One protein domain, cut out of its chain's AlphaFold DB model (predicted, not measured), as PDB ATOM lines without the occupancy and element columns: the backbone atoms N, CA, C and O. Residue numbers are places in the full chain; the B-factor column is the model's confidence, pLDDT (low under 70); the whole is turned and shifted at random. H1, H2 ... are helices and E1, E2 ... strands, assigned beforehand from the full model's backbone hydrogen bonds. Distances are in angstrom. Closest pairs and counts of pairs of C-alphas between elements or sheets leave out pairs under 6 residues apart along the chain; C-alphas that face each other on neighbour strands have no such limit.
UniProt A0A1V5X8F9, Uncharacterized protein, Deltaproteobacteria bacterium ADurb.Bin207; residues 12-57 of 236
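This is residues 12 to 57 of the 236 residues of an uncharacterized protein of Deltaproteobacteria bacterium ADurb.Bin207 (UniProt A0A1V5X8F9). Little regular structure is present: a small, elongated domain, largely loops, has the short helix H1 at one end and the two-strand hairpin E1 and E2 at the other. The unnamed stretch of residues 40 to 57 folds back from the hairpin toward the helix end. The printed part has 46 residues, with named elements in the order H1, E1, E2; the class is mixed, with only 14 residues in named elements. It is compact, radius of gyration of the C-alphas 10.0 A, spanning 30 by 17 by 17 A.

H1, residues 12 to 17, has every O i to N i+4 pair within hydrogen-bond range. E1, residues 29 to 32, and E2, residues 36 to 39, form an antiparallel hairpin at 133 degrees, with N 30 and O 38 at 2.9 A. H1 and E2 are apart.

H1 spans 9.0 A from C-alpha 12 at (27.540, -8.095, -8.940). E1 spans 9.3 A, and E2 spans 10.7 A to C-alpha 39 at (45.509, -6.633, -0.303).

The farthest C-alphas, Lys 12 and Glu 34, are 31.8 A apart. The printed part has no cut. The link H1 to E1 is long. Residues 14 and 51 have pLDDT under 70.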
ATOM      1  N   LYS A  12      27.423  -7.631 -10.334       71.25
ATOM      2  CA  LYS A  12      27.540  -8.095  -8.940       71.25
ATOM      3  C   LYS A  12      28.582  -9.215  -8.796       71.25
ATOM      4  O   LYS A  12      29.329  -9.224  -7.823       71.25
ATOM      5  N   GLU A  13      28.670 -10.092  -9.795       70.00
ATOM      6  CA  GLU A  13      29.595 -11.230  -9.828       70.00
ATOM      7  C   GLU A  13      31.060 -10.815 -10.028       70.00
ATOM      8  O   GLU A  13      31.926 -11.291  -9.289       70.00
ATOM      9  N   ALA A  14      31.358  -9.882 -10.943       68.56
ATOM     10  CA  ALA A  14      32.736  -9.422 -11.151       68.56
ATOM     11  C   ALA A  14      33.261  -8.674  -9.919       68.56
ATOM     12  O   ALA A  14      34.398  -8.869  -9.490       68.56
ATOM     13  N   ASN A  15      32.399  -7.880  -9.280       74.44
ATOM     14  CA  ASN A  15      32.739  -7.213  -8.029       74.44
ATOM     15  C   ASN A  15      32.981  -8.211  -6.887       74.44
ATOM     16  O   ASN A  15      33.828  -7.964  -6.032       74.44
ATOM     17  N   GLU A  16      32.268  -9.336  -6.837       78.31
ATOM     18  CA  GLU A  16      32.449 -10.329  -5.775       78.31
ATOM     19  C   GLU A  16      33.778 -11.087  -5.894       78.31
ATOM     20  O   GLU A  16      34.439 -11.318  -4.876       78.31
ATOM     21  N   ALA A  17      34.226 -11.391  -7.116       76.38
ATOM     22  CA  ALA A  17      35.550 -11.968  -7.362       76.38
ATOM     23  C   ALA A  17      36.687 -11.016  -6.939       76.38
ATOM     24  O   ALA A  17      37.712 -11.448  -6.410       76.38
ATOM     25  N   LEU A  18      36.478  -9.705  -7.084       81.56
ATOM     26  CA  LEU A  18      37.461  -8.671  -6.749       81.56
ATOM     27  C   LEU A  18      37.490  -8.282  -5.262       81.56
ATOM     28  O   LEU A  18      38.342  -7.481  -4.855       81.56
ATOM     29  N   ARG A  19      36.611  -8.833  -4.418       86.38
ATOM     30  CA  ARG A  19      36.641  -8.574  -2.969       86.38
ATOM     31  C   ARG A  19      37.736  -9.376  -2.284       86.38
ATOM     32  O   ARG A  19      37.902 -10.575  -2.494       86.38
ATOM     33  N   CYS A  20      38.449  -8.724  -1.370       87.81
ATOM     34  CA  CYS A  20      39.414  -9.407  -0.525       87.81
ATOM     35  C   CYS A  20      38.702 -10.464   0.345       87.81
ATOM     36  O   CYS A  20      37.817 -10.106   1.125       87.81
ATOM     37  N   PRO A  21      39.117 -11.745   0.322       86.38
ATOM     38  CA  PRO A  21      38.471 -12.797   1.115       86.38
ATOM     39  C   PRO A  21      38.662 -12.611   2.627       86.38
ATOM     40  O   PRO A  21      37.979 -13.248   3.432       86.38
ATOM     41  N   SER A  22      39.604 -11.750   3.013       88.19
ATOM     42  CA  SER A  22      39.989 -11.489   4.393       88.19
ATOM     43  C   SER A  22      39.270 -10.289   5.015       88.19
ATOM     44  O   SER A  22      38.878 -10.377   6.178       88.19
ATOM     45  N   CYS A  23      39.107  -9.176   4.294       88.81
ATOM     46  CA  CYS A  23      38.455  -7.963   4.817       88.81
ATOM     47  C   CYS A  23      37.189  -7.542   4.058       88.81
ATOM     48  O   CYS A  23      36.539  -6.589   4.465       88.81
ATOM     49  N   GLY A  24      36.844  -8.204   2.950       88.44
ATOM     50  CA  GLY A  24      35.676  -7.878   2.123       88.44
ATOM     51  C   GLY A  24      35.802  -6.596   1.291       88.44
ATOM     52  O   GLY A  24      34.900  -6.307   0.499       88.44
ATOM     53  N   ALA A  25      36.899  -5.845   1.442       88.25
ATOM     54  CA  ALA A  25      37.147  -4.617   0.697       88.25
ATOM     55  C   ALA A  25      37.454  -4.909  -0.778       88.25
ATOM     56  O   ALA A  25      38.158  -5.872  -1.102       88.25
ATOM     57  N   LEU A  26      36.952  -4.039  -1.651       85.81
ATOM     58  CA  LEU A  26      37.403  -3.923  -3.032       85.81
ATOM     59  C   LEU A  26      38.708  -3.128  -3.001       85.81
ATOM     60  O   LEU A  26      38.706  -1.937  -2.711       85.81
ATOM     61  N   ALA A  27      39.825  -3.813  -3.196       76.25
ATOM     62  CA  ALA A  27      41.152  -3.213  -3.140       76.25
ATOM     63  C   ALA A  27      41.984  -3.714  -4.314       76.25
ATOM     64  O   ALA A  27      41.803  -4.855  -4.746       76.25
ATOM     65  N   LEU A  28      42.926  -2.900  -4.776       82.44
ATOM     66  CA  LEU A  28      43.959  -3.357  -5.697       82.44
ATOM     67  C   LEU A  28      44.856  -4.393  -5.000       82.44
ATOM     68  O   LEU A  28      44.995  -4.408  -3.766       82.44
ATOM     69  N   VAL A  29      45.393  -5.311  -5.799       87.94
ATOM     70  CA  VAL A  29      46.451  -6.223  -5.361       87.94
ATOM     71  C   VAL A  29      47.762  -5.471  -5.527       87.94
ATOM     72  O   VAL A  29      48.098  -5.077  -6.640       87.94
ATOM     73  N   ASN A  30      48.455  -5.240  -4.419       89.88
ATOM     74  CA  ASN A  30      49.786  -4.654  -4.428       89.88
ATOM     75  C   ASN A  30      50.809  -5.783  -4.405       89.88
ATOM     76  O   ASN A  30      50.598  -6.770  -3.696       89.88
ATOM     77  N   ASP A  31      51.912  -5.590  -5.113       86.75
ATOM     78  CA  ASP A  31      53.036  -6.512  -5.043       86.75
ATOM     79  C   ASP A  31      53.732  -6.449  -3.686       86.75
ATOM     80  O   ASP A  31      53.800  -5.400  -3.027       86.75
ATOM     81  N   ASP A  32      54.190  -7.609  -3.244       88.31
ATOM     82  CA  ASP A  32      54.958  -7.814  -2.028       88.31
ATOM     83  C   ASP A  32      56.029  -8.862  -2.321       88.31
ATOM     84  O   ASP A  32      55.703  -9.996  -2.656       88.31
ATOM     85  N   GLU A  33      57.299  -8.486  -2.178       84.94
ATOM     86  CA  GLU A  33      58.453  -9.354  -2.468       84.94
ATOM     87  C   GLU A  33      58.432 -10.672  -1.682       84.94
ATOM     88  O   GLU A  33      59.075 -11.637  -2.076       84.94
ATOM     89  N   GLU A  34      57.725 -10.730  -0.549       84.38
ATOM     90  CA  GLU A  34      57.728 -11.904   0.317       84.38
ATOM     91  C   GLU A  34      56.542 -12.845   0.083       84.38
ATOM     92  O   GLU A  34      56.642 -14.029   0.391       84.38
ATOM     93  N   ILE A  35      55.402 -12.341  -0.393       85.56
ATOM     94  CA  ILE A  35      54.168 -13.137  -0.557       85.56
ATOM     95  C   ILE A  35      53.547 -13.029  -1.952       85.56
ATOM     96  O   ILE A  35      52.424 -13.497  -2.154       85.56
ATOM     97  N   GLY A  36      54.240 -12.385  -2.891       84.94
ATOM     98  CA  GLY A  36      53.776 -12.081  -4.241       84.94
ATOM     99  C   GLY A  36      52.722 -10.978  -4.232       84.94
ATOM    100  O   GLY A  36      53.005  -9.825  -4.540       84.94
ATOM    101  N   GLY A  37      51.496 -11.316  -3.828       89.75
ATOM    102  CA  GLY A  37      50.351 -10.407  -3.840       89.75
ATOM    103  C   GLY A  37      49.751 -10.154  -2.458       89.75
ATOM    104  O   GLY A  37      49.459 -11.076  -1.688       89.75
ATOM    105  N   ARG A  38      49.467  -8.885  -2.149       92.19
ATOM    106  CA  ARG A  38      48.757  -8.483  -0.925       92.19
ATOM    107  C   ARG A  38      47.595  -7.540  -1.186       92.19
ATOM    108  O   ARG A  38      47.577  -6.738  -2.114       92.19
ATOM    109  N   CYS A  39      46.603  -7.595  -0.308       91.50
ATOM    110  CA  CYS A  39      45.509  -6.633  -0.303       91.50
ATOM    111  C   CYS A  39      46.019  -5.239   0.091       91.50
ATOM    112  O   CYS A  39      46.505  -5.072   1.209       91.50
ATOM    113  N   GLY A  40      45.810  -4.229  -0.759       88.38
ATOM    114  CA  GLY A  40      46.214  -2.847  -0.463       88.38
ATOM    115  C   GLY A  40      45.535  -2.206   0.757       88.38
ATOM    116  O   GLY A  40      46.034  -1.216   1.274       88.38
ATOM    117  N   VAL A  41      44.427  -2.775   1.251       91.06
ATOM    118  CA  VAL A  41      43.702  -2.256   2.427       91.06
ATOM    119  C   VAL A  41      44.134  -2.941   3.722       91.06
ATOM    120  O   VAL A  41      44.443  -2.274   4.701       91.06
ATOM    121  N   CYS A  42      44.121  -4.279   3.766       89.88
ATOM    122  CA  CYS A  42      44.369  -5.022   5.011       89.88
ATOM    123  C   CYS A  42      45.717  -5.751   5.066       89.88
ATOM    124  O   CYS A  42      45.998  -6.405   6.070       89.88
ATOM    125  N   GLY A  43      46.508  -5.708   3.991       89.12
ATOM    126  CA  GLY A  43      47.808  -6.374   3.886       89.12
ATOM    127  C   GLY A  43      47.761  -7.904   3.824       89.12
ATOM    128  O   GLY A  43      48.814  -8.530   3.832       89.12
ATOM    129  N   ALA A  44      46.572  -8.518   3.784       91.75
ATOM    130  CA  ALA A  44      46.431  -9.973   3.736       91.75
ATOM    131  C   ALA A  44      46.912 -10.553   2.391       91.75
ATOM    132  O   ALA A  44      46.713  -9.882   1.371       91.75
ATOM    133  N   PRO A  45      47.431 -11.797   2.363       90.88
ATOM    134  CA  PRO A  45      47.875 -12.443   1.133       90.88
ATOM    135  C   PRO A  45      46.714 -12.608   0.162       90.88
ATOM    136  O   PRO A  45      45.576 -12.888   0.574       90.88
ATOM    137  N   ARG A  46      46.987 -12.394  -1.121       89.50
ATOM    138  CA  ARG A  46      45.964 -12.380  -2.156       89.50
ATOM    139  C   ARG A  46      46.522 -12.826  -3.503       89.50
ATOM    140  O   ARG A  46      47.528 -12.302  -3.952       89.50
ATOM    141  N   ILE A  47      45.773 -13.708  -4.158       87.56
ATOM    142  CA  ILE A  47      46.000 -14.130  -5.541       87.56
ATOM    143  C   ILE A  47      45.435 -13.055  -6.478       87.56
ATOM    144  O   ILE A  47      44.363 -12.491  -6.200       87.56
ATOM    145  N   ARG A  48      46.165 -12.742  -7.549       84.50
ATOM    146  CA  ARG A  48      45.682 -11.867  -8.621       84.50
ATOM    147  C   ARG A  48      44.561 -12.581  -9.372       84.50
ATOM    148  O   ARG A  48      44.569 -13.790  -9.512       84.50
ATOM    149  N   LEU A  49      43.528 -11.837  -9.744       82.06
ATOM    150  CA  LEU A  49      42.398 -12.370 -10.496       82.06
ATOM    151  C   LEU A  49      42.155 -11.410 -11.643       82.06
ATOM    152  O   LEU A  49      41.904 -10.225 -11.395       82.06
ATOM    153  N   ASP A  50      42.219 -11.916 -12.867       76.38
ATOM    154  CA  ASP A  50      41.871 -11.116 -14.031       76.38
ATOM    155  C   ASP A  50      40.362 -10.831 -14.075       76.38
ATOM    156  O   ASP A  50      39.544 -11.646 -13.625       76.38
ATOM    157  N   PRO A  51      39.958  -9.681 -14.641       69.00
ATOM    158  CA  PRO A  51      38.553  -9.391 -14.868       69.00
ATOM    159  C   PRO A  51      37.932 -10.470 -15.765       69.00
ATOM    160  O   PRO A  51      38.376 -10.690 -16.888       69.00
ATOM    161  N   GLY A  52      36.889 -11.135 -15.265       72.62
ATOM    162  CA  GLY A  52      36.223 -12.253 -15.947       72.62
ATOM    163  C   GLY A  52      36.596 -13.630 -15.399       72.62
ATOM    164  O   GLY A  52      35.919 -14.610 -15.715       72.62
ATOM    165  N   GLN A  53      37.601 -13.722 -14.523       75.81
ATOM    166  CA  GLN A  53      37.838 -14.948 -13.775       75.81
ATOM    167  C   GLN A  53      36.738 -15.178 -12.725       75.81
ATOM    168  O   GLN A  53      36.203 -14.236 -12.130       75.81
ATOM    169  N   PRO A  54      36.384 -16.446 -12.472       75.00
ATOM    170  CA  PRO A  54      35.381 -16.794 -11.483       75.00
ATOM    171  C   PRO A  54      35.831 -16.475 -10.061       75.00
ATOM    172  O   PRO A  54      37.017 -16.470  -9.734       75.00
ATOM    173  N   ALA A  55      34.854 -16.335  -9.166       83.06
ATOM    174  CA  ALA A  55      35.140 -16.234  -7.746       83.06
ATOM    175  C   ALA A  55      35.943 -17.451  -7.237       83.06
ATOM    176  O   ALA A  55      35.691 -18.607  -7.598       83.06
ATOM    177  N   LEU A  56      36.893 -17.172  -6.342       85.50
ATOM    178  CA  LEU A  56      37.697 -18.191  -5.667       85.50
ATOM    179  C   LEU A  56      36.810 -19.189  -4.913       85.50
ATOM    180  O   LEU A  56      35.900 -18.786  -4.172       85.50
ATOM    181  N   ARG A  57      37.133 -20.483  -5.028       87.19
ATOM    182  CA  ARG A  57      36.523 -21.540  -4.209       87.19
ATOM    183  C   ARG A  57      36.712 -21.276  -2.712       87.19
ATOM    184  O   ARG A  57      37.670 -20.642  -2.263       87.19
TER     185      ARG A  57